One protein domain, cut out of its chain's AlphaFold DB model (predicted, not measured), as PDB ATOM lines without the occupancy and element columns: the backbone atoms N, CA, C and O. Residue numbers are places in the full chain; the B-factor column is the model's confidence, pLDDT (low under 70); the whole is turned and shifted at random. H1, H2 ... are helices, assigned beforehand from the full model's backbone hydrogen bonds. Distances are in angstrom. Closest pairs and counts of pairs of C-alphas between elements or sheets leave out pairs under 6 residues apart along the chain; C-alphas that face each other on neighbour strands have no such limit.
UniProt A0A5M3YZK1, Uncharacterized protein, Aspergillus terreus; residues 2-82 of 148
ATOM      1  N   LYS A   2     -29.757  12.267   6.004       84.25
ATOM      2  CA  LYS A   2     -30.734  11.208   6.350       84.25
ATOM      3  C   LYS A   2     -31.261  10.381   5.160       84.25
ATOM      4  O   LYS A   2     -31.362   9.164   5.266       84.25
ATOM      5  N   ALA A   3     -31.538  11.019   4.019       86.88
ATOM      6  CA  ALA A   3     -32.034  10.318   2.829       86.88
ATOM      7  C   ALA A   3     -31.007   9.324   2.254       86.88
ATOM      8  O   ALA A   3     -31.368   8.216   1.882       86.88
ATOM      9  N   ALA A   4     -29.718   9.683   2.242       90.44
ATOM     10  CA  ALA A   4     -28.662   8.813   1.721       90.44
ATOM     11  C   ALA A   4     -28.498   7.536   2.563       90.44
ATOM     12  O   ALA A   4     -28.414   6.444   2.011       90.44
ATOM     13  N   SER A   5     -28.519   7.656   3.896       93.88
ATOM     14  CA  SER A   5     -28.494   6.488   4.787       93.88
ATOM     15  C   SER A   5     -29.723   5.595   4.613       93.88
ATOM     16  O   SER A   5     -29.603   4.374   4.636       93.88
ATOM     17  N   GLU A   6     -30.898   6.195   4.403       93.62
ATOM     18  CA  GLU A   6     -32.145   5.461   4.185       93.62
ATOM     19  C   GLU A   6     -32.121   4.707   2.848       93.62
ATOM     20  O   GLU A   6     -32.449   3.524   2.805       93.62
ATOM     21  N   ILE A   7     -31.630   5.338   1.776       93.12
ATOM     22  CA  ILE A   7     -31.417   4.685   0.477       93.12
ATOM     23  C   ILE A   7     -30.497   3.469   0.628       93.12
ATOM     24  O   ILE A   7     -30.819   2.397   0.114       93.12
ATOM     25  N   THR A   8     -29.375   3.602   1.342       93.44
ATOM     26  CA  THR A   8     -28.441   2.490   1.569       93.44
ATOM     27  C   THR A   8     -29.093   1.352   2.350       93.44
ATOM     28  O   THR A   8     -28.946   0.189   1.971       93.44
ATOM     29  N   LEU A   9     -29.857   1.667   3.400       94.19
ATOM     30  CA  LEU A   9     -30.593   0.677   4.190       94.19
ATOM     31  C   LEU A   9     -31.601  -0.095   3.326       94.19
ATOM     32  O   LEU A   9     -31.581  -1.324   3.311       94.19
ATOM     33  N   LEU A  10     -32.438   0.620   2.567       93.50
ATOM     34  CA  LEU A  10     -33.444   0.024   1.684       93.50
ATOM     35  C   LEU A  10     -32.794  -0.848   0.611       93.50
ATOM     36  O   LEU A  10     -33.227  -1.971   0.378       93.50
ATOM     37  N   THR A  11     -31.714  -0.361   0.003       92.12
ATOM     38  CA  THR A  11     -30.954  -1.111  -1.005       92.12
ATOM     39  C   THR A  11     -30.378  -2.396  -0.408       92.12
ATOM     40  O   THR A  11     -30.478  -3.458  -1.013       92.12
ATOM     41  N   THR A  12     -29.823  -2.332   0.804       91.38
ATOM     42  CA  THR A  12     -29.245  -3.498   1.493       91.38
ATOM     43  C   THR A  12     -30.322  -4.518   1.868       91.38
ATOM     44  O   THR A  12     -30.128  -5.718   1.691       91.38
ATOM     45  N   SER A  13     -31.481  -4.050   2.339       91.56
ATOM     46  CA  SER A  13     -32.640  -4.898   2.636       91.56
ATOM     47  C   SER A  13     -33.146  -5.622   1.384       91.56
ATOM     48  O   SER A  13     -33.328  -6.839   1.417       91.56
ATOM     49  N   LEU A  14     -33.284  -4.905   0.266       91.69
ATOM     50  CA  LEU A  14     -33.690  -5.464  -1.024       91.69
ATOM     51  C   LEU A  14     -32.696  -6.519  -1.541       91.69
ATOM     52  O   LEU A  14     -33.125  -7.566  -2.018       91.69
ATOM     53  N   ILE A  15     -31.386  -6.296  -1.378       90.38
ATOM     54  CA  ILE A  15     -30.347  -7.285  -1.723       90.38
ATOM     55  C   ILE A  15     -30.422  -8.525  -0.815       90.38
ATOM     56  O   ILE A  15     -30.295  -9.658  -1.267       90.38
ATOM     57  N   SER A  16     -30.651  -8.344   0.485       89.81
ATOM     58  CA  SER A  16     -30.831  -9.483   1.395       89.81
ATOM     59  C   SER A  16     -32.031 -10.345   0.976       89.81
ATOM     60  O   SER A  16     -31.972 -11.576   0.981       89.81
ATOM     61  N   MET A  17     -33.106  -9.698   0.518       89.25
ATOM     62  CA  MET A  17     -34.288 -10.387   0.012       89.25
ATOM     63  C   MET A  17     -34.055 -11.132  -1.305       89.25
ATOM     64  O   MET A  17     -34.609 -12.224  -1.445       89.25
ATOM     65  N   SER A  18     -33.252 -10.614  -2.247       87.69
ATOM     66  CA  SER A  18     -32.891 -11.389  -3.451       87.69
ATOM     67  C   SER A  18     -32.134 -12.653  -3.088       87.69
ATOM     68  O   SER A  18     -32.419 -13.704  -3.653       87.69
ATOM     69  N   ILE A  19     -31.210 -12.574  -2.130       87.44
ATOM     70  CA  ILE A  19     -30.439 -13.737  -1.682       87.44
ATOM     71  C   ILE A  19     -31.364 -14.769  -1.027       87.44
ATOM     72  O   ILE A  19     -31.267 -15.954  -1.336       87.44
ATOM     73  N   LYS A  20     -32.287 -14.328  -0.162       89.44
ATOM     74  CA  LYS A  20     -33.238 -15.211   0.534       89.44
ATOM     75  C   LYS A  20     -34.186 -15.939  -0.425       89.44
ATOM     76  O   LYS A  20     -34.472 -17.111  -0.218       89.44
ATOM     77  N   ASN A  21     -34.671 -15.250  -1.458       87.00
ATOM     78  CA  ASN A  21     -35.632 -15.799  -2.420       87.00
ATOM     79  C   ASN A  21     -34.957 -16.474  -3.624       87.00
ATOM     80  O   ASN A  21     -35.604 -16.747  -4.637       87.00
ATOM     81  N   ARG A  22     -33.650 -16.734  -3.545       88.38
ATOM     82  CA  ARG A  22     -32.904 -17.429  -4.591       88.38
ATOM     83  C   ARG A  22     -33.004 -18.941  -4.407       88.38
ATOM     84  O   ARG A  22     -32.808 -19.453  -3.309       88.38
ATOM     85  N   ASP A  23     -33.267 -19.666  -5.489       86.12
ATOM     86  CA  ASP A  23     -33.213 -21.128  -5.481       86.12
ATOM     87  C   ASP A  23     -31.776 -21.672  -5.584       86.12
ATOM     88  O   ASP A  23     -30.810 -20.954  -5.848       86.12
ATOM     89  N   ALA A  24     -31.633 -22.992  -5.441       86.31
ATOM     90  CA  ALA A  24     -30.351 -23.680  -5.598       86.31
ATOM     91  C   ALA A  24     -29.729 -23.536  -7.005       86.31
ATOM     92  O   ALA A  24     -28.544 -23.813  -7.183       86.31
ATOM     93  N   ARG A  25     -30.509 -23.117  -8.012       85.56
ATOM     94  CA  ARG A  25     -30.055 -22.876  -9.392       85.56
ATOM     95  C   ARG A  25     -29.615 -21.426  -9.614       85.56
ATOM     96  O   ARG A  25     -29.119 -21.106 -10.690       85.56
ATOM     97  N   GLY A  26     -29.769 -20.560  -8.614       83.25
ATOM     98  CA  GLY A  26     -29.438 -19.144  -8.701       83.25
ATOM     99  C   GLY A  26     -30.569 -18.256  -9.231       83.25
ATOM    100  O   GLY A  26     -30.355 -17.048  -9.370       83.25
ATOM    101  N   THR A  27     -31.756 -18.806  -9.491       83.31
ATOM    102  CA  THR A  27     -32.935 -18.058  -9.947       83.31
ATOM    103  C   THR A  27     -33.579 -17.355  -8.763       83.31
ATOM    104  O   THR A  27     -33.871 -17.987  -7.751       83.31
ATOM    105  N   ILE A  28     -33.799 -16.048  -8.883       88.81
ATOM    106  CA  ILE A  28     -34.509 -15.276  -7.862       88.81
ATOM    107  C   ILE A  28     -36.007 -15.428  -8.122       88.81
ATOM    108  O   ILE A  28     -36.493 -15.074  -9.197       88.81
ATOM    109  N   HIS A  29     -36.728 -15.951  -7.138       89.62
ATOM    110  CA  HIS A  29     -38.173 -16.117  -7.192       89.62
ATOM    111  C   HIS A  29     -38.883 -14.893  -6.636       89.62
ATOM    112  O   HIS A  29     -38.361 -14.184  -5.772       89.62
ATOM    113  N   ARG A  30     -40.095 -14.649  -7.138       91.38
ATOM    114  CA  ARG A  30     -40.956 -13.597  -6.602       91.38
ATOM    115  C   ARG A  30     -41.290 -13.945  -5.142       91.38
ATOM    116  O   ARG A  30     -41.835 -15.025  -4.919       91.38
ATOM    117  N   PRO A  31     -41.014 -13.053  -4.175       91.75
ATOM    118  CA  PRO A  31     -41.384 -13.282  -2.789       91.75
ATOM    119  C   PRO A  31     -42.902 -13.329  -2.629       91.75
ATOM    120  O   PRO A  31     -43.632 -12.662  -3.367       91.75
ATOM    121  N   ASP A  32     -43.369 -14.044  -1.615       90.25
ATOM    122  CA  ASP A  32     -44.768 -14.117  -1.219       90.25
ATOM    123  C   ASP A  32     -45.004 -13.510   0.179       90.25
ATOM    124  O   ASP A  32     -44.086 -13.070   0.879       90.25
ATOM    125  N   GLY A  33     -46.280 -13.366   0.548       92.19
ATOM    126  CA  GLY A  33     -46.700 -12.916   1.878       92.19
ATOM    127  C   GLY A  33     -46.049 -11.611   2.364       92.19
ATOM    128  O   GLY A  33     -46.180 -10.549   1.746       92.19
ATOM    129  N   ALA A  34     -45.384 -11.688   3.520       91.62
ATOM    130  CA  ALA A  34     -44.777 -10.540   4.196       91.62
ATOM    131  C   ALA A  34     -43.542  -9.993   3.461       91.62
ATOM    132  O   ALA A  34     -43.328  -8.775   3.426       91.62
ATOM    133  N   ASP A  35     -42.762 -10.867   2.824       90.44
ATOM    134  CA  ASP A  35     -41.602 -10.452   2.036       90.44
ATOM    135  C   ASP A  35     -42.067  -9.658   0.810       90.44
ATOM    136  O   ASP A  35     -41.490  -8.622   0.485       90.44
ATOM    137  N   TRP A  36     -43.180 -10.054   0.183       92.94
ATOM    138  CA  TRP A  36     -43.775  -9.281  -0.908       92.94
ATOM    139  C   TRP A  36     -44.221  -7.880  -0.475       92.94
ATOM    140  O   TRP A  36     -43.972  -6.893  -1.171       92.94
ATOM    141  N   ALA A  37     -44.873  -7.760   0.685       92.50
ATOM    142  CA  ALA A  37     -45.271  -6.461   1.226       92.50
ATOM    143  C   ALA A  37     -44.053  -5.561   1.498       92.50
ATOM    144  O   ALA A  37     -44.063  -4.378   1.144       92.50
ATOM    145  N   THR A  38     -42.987  -6.147   2.048       93.25
ATOM    146  CA  THR A  38     -41.724  -5.459   2.334       93.25
ATOM    147  C   THR A  38     -41.041  -4.999   1.048       93.25
ATOM    148  O   THR A  38     -40.638  -3.841   0.962       93.25
ATOM    149  N   LEU A  39     -40.997  -5.846   0.010       93.50
ATOM    150  CA  LEU A  39     -40.455  -5.484  -1.304       93.50
ATOM    151  C   LEU A  39     -41.166  -4.251  -1.857       93.50
ATOM    152  O   LEU A  39     -40.518  -3.276  -2.234       93.50
ATOM    153  N   LYS A  40     -42.503  -4.276  -1.874       93.56
ATOM    154  CA  LYS A  40     -43.322  -3.172  -2.390       93.56
ATOM    155  C   LYS A  40     -43.058  -1.869  -1.649       93.56
ATOM    156  O   LYS A  40     -42.838  -0.843  -2.289       93.56
ATOM    157  N   SER A  41     -43.068  -1.918  -0.318       93.56
ATOM    158  CA  SER A  41     -42.844  -0.739   0.522       93.56
ATOM    159  C   SER A  41     -41.439  -0.171   0.322       93.56
ATOM    160  O   SER A  41     -41.276   1.035   0.149       93.56
ATOM    161  N   SER A  42     -40.424  -1.037   0.292       93.94
ATOM    162  CA  SER A  42     -39.033  -0.632   0.097       93.94
ATOM    163  C   SER A  42     -38.796  -0.047  -1.292       93.94
ATOM    164  O   SER A  42     -38.152   0.992  -1.404       93.94
ATOM    165  N   MET A  43     -39.358  -0.653  -2.344       93.56
ATOM    166  CA  MET A  43     -39.270  -0.131  -3.711       93.56
ATOM    167  C   MET A  43     -39.969   1.220  -3.845       93.56
ATOM    168  O   MET A  43     -39.384   2.152  -4.389       93.56
ATOM    169  N   HIS A  44     -41.183   1.364  -3.308       94.25
ATOM    170  CA  HIS A  44     -41.899   2.643  -3.307       94.25
ATOM    171  C   HIS A  44     -41.085   3.739  -2.623       94.25
ATOM    172  O   HIS A  44     -40.788   4.765  -3.237       94.25
ATOM    173  N   ARG A  45     -40.621   3.479  -1.396       94.19
ATOM    174  CA  ARG A  45     -39.828   4.444  -0.639       94.19
ATOM    175  C   ARG A  45     -38.523   4.797  -1.348       94.19
ATOM    176  O   ARG A  45     -38.135   5.962  -1.365       94.19
ATOM    177  N   LEU A  46     -37.871   3.818  -1.973       93.69
ATOM    178  CA  LEU A  46     -36.652   4.034  -2.746       93.69
ATOM    179  C   LEU A  46     -36.901   4.948  -3.954       93.69
ATOM    180  O   LEU A  46     -36.101   5.849  -4.199       93.69
ATOM    181  N   LEU A  47     -38.002   4.758  -4.688       92.31
ATOM    182  CA  LEU A  47     -38.357   5.611  -5.826       92.31
ATOM    183  C   LEU A  47     -38.693   7.041  -5.388       92.31
ATOM    184  O   LEU A  47     -38.257   7.985  -6.044       92.31
ATOM    185  N   VAL A  48     -39.397   7.204  -4.264       93.69
ATOM    186  CA  VAL A  48     -39.660   8.519  -3.658       93.69
ATOM    187  C   VAL A  48     -38.350   9.216  -3.292       93.69
ATOM    188  O   VAL A  48     -38.122  10.358  -3.680       93.69
ATOM    189  N   LEU A  49     -37.452   8.527  -2.579       92.06
ATOM    190  CA  LEU A  49     -36.175   9.098  -2.136       92.06
ATOM    191  C   LEU A  49     -35.242   9.443  -3.303       92.06
ATOM    192  O   LEU A  49     -34.433  10.362  -3.188       92.06
ATOM    193  N   ARG A  50     -35.354   8.722  -4.424       90.69
ATOM    194  CA  ARG A  50     -34.640   9.016  -5.675       90.69
ATOM    195  C   ARG A  50     -35.308  10.118  -6.510       90.69
ATOM    196  O   ARG A  50     -34.751  10.498  -7.533       90.69
ATOM    197  N   GLY A  51     -36.479  10.616  -6.103       91.00
ATOM    198  CA  GLY A  51     -37.238  11.634  -6.834       91.00
ATOM    199  C   GLY A  51     -37.890  11.126  -8.123       91.00
ATOM    200  O   GLY A  51     -38.249  11.927  -8.979       91.00
ATOM    201  N   LEU A  52     -38.031   9.806  -8.281       90.81
ATOM    202  CA  LEU A  52     -38.638   9.186  -9.465       90.81
ATOM    203  C   LEU A  52     -40.167   9.204  -9.410       90.81
ATOM    204  O   LEU A  52     -40.819   9.163 -10.450       90.81
ATOM    205  N   ILE A  53     -40.731   9.262  -8.203       92.94
ATOM    206  CA  ILE A  53     -42.165   9.454  -7.979       92.94
ATOM    207  C   ILE A  53     -42.398  10.504  -6.883       92.94
ATOM    208  O   ILE A  53     -41.567  10.630  -5.977       92.94
ATOM    209  N   PRO A  54     -43.521  11.245  -6.928       91.69
ATOM    210  CA  PRO A  54     -43.928  12.134  -5.844       91.69
ATOM    211  C   PRO A  54     -44.108  11.378  -4.524       91.69
ATOM    212  O   PRO A  54     -44.512  10.217  -4.517       91.69
ATOM    213  N   ASN A  55     -43.887  12.059  -3.397       88.44
ATOM    214  CA  ASN A  55     -44.066  11.469  -2.065       88.44
ATOM    215  C   ASN A  55     -45.518  11.011  -1.807       88.44
ATOM    216  O   ASN A  55     -45.731  10.041  -1.087       88.44
ATOM    217  N   ASP A  56     -46.491  11.650  -2.465       88.00
ATOM    218  CA  ASP A  56     -47.923  11.336  -2.350       88.00
ATOM    219  C   ASP A  56     -48.411  10.318  -3.396       88.00
ATOM    220  O   ASP A  56     -49.610  10.051  -3.518       88.00
ATOM    221  N   ALA A  57     -47.503   9.734  -4.183       85.94
ATOM    222  CA  ALA A  57     -47.871   8.727  -5.167       85.94
ATOM    223  C   ALA A  57     -48.402   7.469  -4.463       85.94
ATOM    224  O   ALA A  57     -47.638   6.681  -3.913       85.94
ATOM    225  N   MET A  58     -49.715   7.240  -4.518       79.56
ATOM    226  CA  MET A  58     -50.336   6.049  -3.921       79.56
ATOM    227  C   MET A  58     -50.004   4.740  -4.652       79.56
ATOM    228  O   MET A  58     -50.260   3.656  -4.128       79.56
ATOM    229  N   ARG A  59     -49.476   4.815  -5.879       82.75
ATOM    230  CA  ARG A  59     -49.178   3.645  -6.711       82.75
ATOM    231  C   ARG A  59     -47.820   3.767  -7.382       82.75
ATOM    232  O   ARG A  59     -47.378   4.855  -7.740       82.75
ATOM    233  N   LEU A  60     -47.187   2.612  -7.555       85.19
ATOM    234  CA  LEU A  60     -45.978   2.465  -8.350       85.19
ATOM    235  C   LEU A  60     -46.318   2.588  -9.847       85.19
ATOM    236  O   LEU A  60     -47.399   2.156 -10.251       85.19
ATOM    237  N   PRO A  61     -45.409   3.141 -10.667       83.12
ATOM    238  CA  PRO A  61     -45.623   3.297 -12.107       83.12
ATOM    239  C   PRO A  61     -45.615   1.957 -12.859       83.12
ATOM    240  O   PRO A  61     -46.236   1.844 -13.910       83.12
ATOM    241  N   SER A  62     -44.947   0.946 -12.299       89.00
ATOM    242  CA  SER A  62     -44.823  -0.402 -12.857       89.00
ATOM    243  C   SER A  62     -44.945  -1.453 -11.756       89.00
ATOM    244  O   SER A  62     -44.939  -1.126 -10.563       89.00
ATOM    245  N   ASP A  63     -45.027  -2.724 -12.152       91.12
ATOM    246  CA  ASP A  63     -45.024  -3.833 -11.205       91.12
ATOM    247  C   ASP A  63     -43.735  -3.808 -10.339       91.12
ATOM    248  O   ASP A  63     -42.625  -3.726 -10.876       91.12
ATOM    249  N   PRO A  64     -43.856  -3.849  -8.998       90.69
ATOM    250  CA  PRO A  64     -42.713  -3.761  -8.091       90.69
ATOM    251  C   PRO A  64     -41.674  -4.869  -8.290       90.69
ATOM    252  O   PRO A  64     -40.490  -4.639  -8.045       90.69
ATOM    253  N   TRP A  65     -42.102  -6.057  -8.724       90.81
ATOM    254  CA  TRP A  65     -41.212  -7.178  -9.007       90.81
ATOM    255  C   TRP A  65     -40.364  -6.909 -10.247       90.81
ATOM    256  O   TRP A  65     -39.152  -7.088 -10.206       90.81
ATOM    257  N   GLU A  66     -40.978  -6.399 -11.314       90.88
ATOM    258  CA  GLU A  66     -40.265  -6.025 -12.541       90.88
ATOM    259  C   GLU A  66     -39.253  -4.906 -12.280       90.88
ATOM    260  O   GLU A  66     -38.099  -4.980 -12.701       90.88
ATOM    261  N   LEU A  67     -39.651  -3.891 -11.503       90.81
ATOM    262  CA  LEU A  67     -38.748  -2.816 -11.090       90.81
ATOM    263  C   LEU A  67     -37.564  -3.360 -10.285       90.81
ATOM    264  O   LEU A  67     -36.418  -2.980 -10.527       90.81
ATOM    265  N   PHE A  68     -37.824  -4.280  -9.360       91.38
ATOM    266  CA  PHE A  68     -36.781  -4.928  -8.579       91.38
ATOM    267  C   PHE A  68     -35.822  -5.733  -9.464       91.38
ATOM    268  O   PHE A  68     -34.608  -5.571  -9.356       91.38
ATOM    269  N   LEU A  69     -36.336  -6.555 -10.380       89.12
ATOM    270  CA  LEU A  69     -35.504  -7.338 -11.294       89.12
ATOM    271  C   LEU A  69     -34.680  -6.454 -12.236       89.12
ATOM    272  O   LEU A  69     -33.516  -6.763 -12.489       89.12
ATOM    273  N   SER A  70     -35.240  -5.337 -12.705       87.94
ATOM    274  CA  SER A  70     -34.517  -4.387 -13.557       87.94
ATOM    275  C   SER A  70     -33.316  -3.754 -12.846       87.94
ATOM    276  O   SER A  70     -32.249  -3.601 -13.439       87.94
ATOM    277  N   GLU A  71     -33.456  -3.446 -11.555       85.00
ATOM    278  CA  GLU A  71     -32.420  -2.771 -10.772       85.00
ATOM    279  C   GLU A  71     -31.416  -3.772 -10.169       85.00
ATOM    280  O   GLU A  71     -30.212  -3.505 -10.133       85.00
ATOM    281  N   PHE A  72     -31.890  -4.933  -9.705       81.94
ATOM    282  CA  PHE A  72     -31.111  -5.887  -8.903       81.94
ATOM    283  C   PHE A  72     -30.865  -7.236  -9.589       81.94
ATOM    284  O   PHE A  72     -29.835  -7.863  -9.334       81.94
ATOM    285  N   GLY A  73     -31.739  -7.665 -10.503       71.88
ATOM    286  CA  GLY A  73     -31.674  -8.983 -11.147       71.88
ATOM    287  C   GLY A  73     -30.415  -9.204 -11.992       71.88
ATOM    288  O   GLY A  73     -29.877 -10.308 -12.015       71.88
ATOM    289  N   GLN A  74     -29.882  -8.155 -12.627       62.22
ATOM    290  CA  GLN A  74     -28.623  -8.234 -13.389       62.22
ATOM    291  C   GLN A  74     -27.386  -7.829 -12.573       62.22
ATOM    292  O   GLN A  74     -26.274  -8.285 -12.852       62.22
ATOM    293  N   ARG A  75     -27.547  -6.975 -11.552       57.09
ATOM    294  CA  ARG A  75     -26.416  -6.423 -10.788       57.09
ATOM    295  C   ARG A  75     -25.807  -7.418  -9.801       57.09
ATOM    296  O   ARG A  75     -24.599  -7.358  -9.574       57.09
ATOM    297  N   GLU A  76     -26.574  -8.368  -9.267       52.84
ATOM    298  CA  GLU A  76     -26.008  -9.407  -8.392       52.84
ATOM    299  C   GLU A  76     -24.991 -10.310  -9.105       52.84
ATOM    300  O   GLU A  76     -23.990 -10.697  -8.500       52.84
ATOM    301  N   ILE A  77     -25.179 -10.572 -10.403       49.03
ATOM    302  CA  ILE A  77     -24.212 -11.333 -11.211       49.03
ATOM    303  C   ILE A  77     -22.867 -10.586 -11.279       49.03
ATOM    304  O   ILE A  77     -21.808 -11.208 -11.339       49.03
ATOM    305  N   LEU A  78     -22.884  -9.251 -11.221       48.50
ATOM    306  CA  LEU A  78     -21.684  -8.415 -11.300       48.50
ATOM    307  C   LEU A  78     -21.000  -8.216  -9.941       48.50
ATOM    308  O   LEU A  78     -19.771  -8.170  -9.884       48.50
ATOM    309  N   HIS A  79     -21.756  -8.123  -8.842       47.97
ATOM    310  CA  HIS A  79     -21.173  -7.990  -7.501       47.97
ATOM    311  C   HIS A  79     -20.613  -9.310  -6.961       47.97
ATOM    312  O   HIS A  79     -19.555  -9.292  -6.336       47.97
ATOM    313  N   LEU A  80     -21.218 -10.457  -7.288       45.38
ATOM    314  CA  LEU A  80     -20.658 -11.766  -6.930       45.38
ATOM    315  C   LEU A  80     -19.430 -12.133  -7.787       45.38
ATOM    316  O   LEU A  80     -18.532 -12.836  -7.336       45.38
ATOM    317  N   ARG A  81     -19.328 -11.596  -9.011       43.84
ATOM    318  CA  ARG A  81     -18.117 -11.712  -9.846       43.84
ATOM    319  C   ARG A  81     -16.960 -10.819  -9.398       43.84
ATOM    320  O   ARG A  81     -15.837 -11.055  -9.828       43.84
ATOM    321  N   LYS A  82     -17.202  -9.824  -8.538       48.50
ATOM    322  CA  LYS A  82     -16.144  -8.960  -7.988       48.50
ATOM    323  C   LYS A  82     -15.379  -9.581  -6.812       48.50
ATOM    324  O   LYS A  82     -14.348  -9.032  -6.445       48.50
TER     325      LYS A  82
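Overview. This is residues 2 to 82 of the 148 residues of an uncharacterized protein of Aspergillus terreus (UniProt A0A5M3YZK1). Two long helices, H1 and H2, lie side by side as a helical hairpin, and a shorter third helix, H3, crosses over one side of the pair. The small helix H4 follows beyond H3, past H1, and touches no helix. The printed part has 81 residues, with four named helices in the order H1, H2, H3, H4 and no named strand; the class is all helix. The whole is compact, with a radius of gyration of the C-alphas of 12.9 A and spans of 39 by 28 by 19 A.

Along the chain. H1, residues 2 to 20, begins at C-alpha 2 (-30.734, 11.208, 6.350) and is 27.2 A long from first to last C-alpha. H2, residues 33 to 49, begins at C-alpha 33 (-46.700, -12.916, 1.878) and is 24.7 A long. H3, residues 64 to 73, measures 12.6 A. H4, residues 75 to 80, measures 8.8 A and ends at C-alpha 80 (-20.658, -11.766, -6.930).

Arrangement. H1 and H2 touch, closest at the C-alphas of Leu 10 and Ser 42, 5.8 A apart. They run opposite ways at a shallow tilt of 32 degrees, only just short of steep. H2 touches H3 with residues 39 to 43 alone; the closest C-alphas, of Lys 40 and Pro 64, are 5.8 A apart, and the lines are about perpendicular at 75 degrees. H1 and H3 are close but not clearly touching, with the C-alphas of Ile 15 and Phe 72 closest at 7.4 A, about perpendicular at 87 degrees. H3 and H4 meet only through their link. H4 is apart from H2, and only just apart from H1, at 8.2 A. In H1, H2, H3 and H4 every O i to N i+4 pair is within hydrogen-bond range.

Size, cuts and confidence. The C-alphas farthest apart, of Ala 24 and Asp 56, are 39.3 A apart. The printed part has no cut. The links H1 to H2, residues 21 to 32, and H2 to H3, residues 50 to 63, are long; H3 to H4 is tight. The mean pLDDT of the printed part is 85.3, and residues 74 to 82 are under 70.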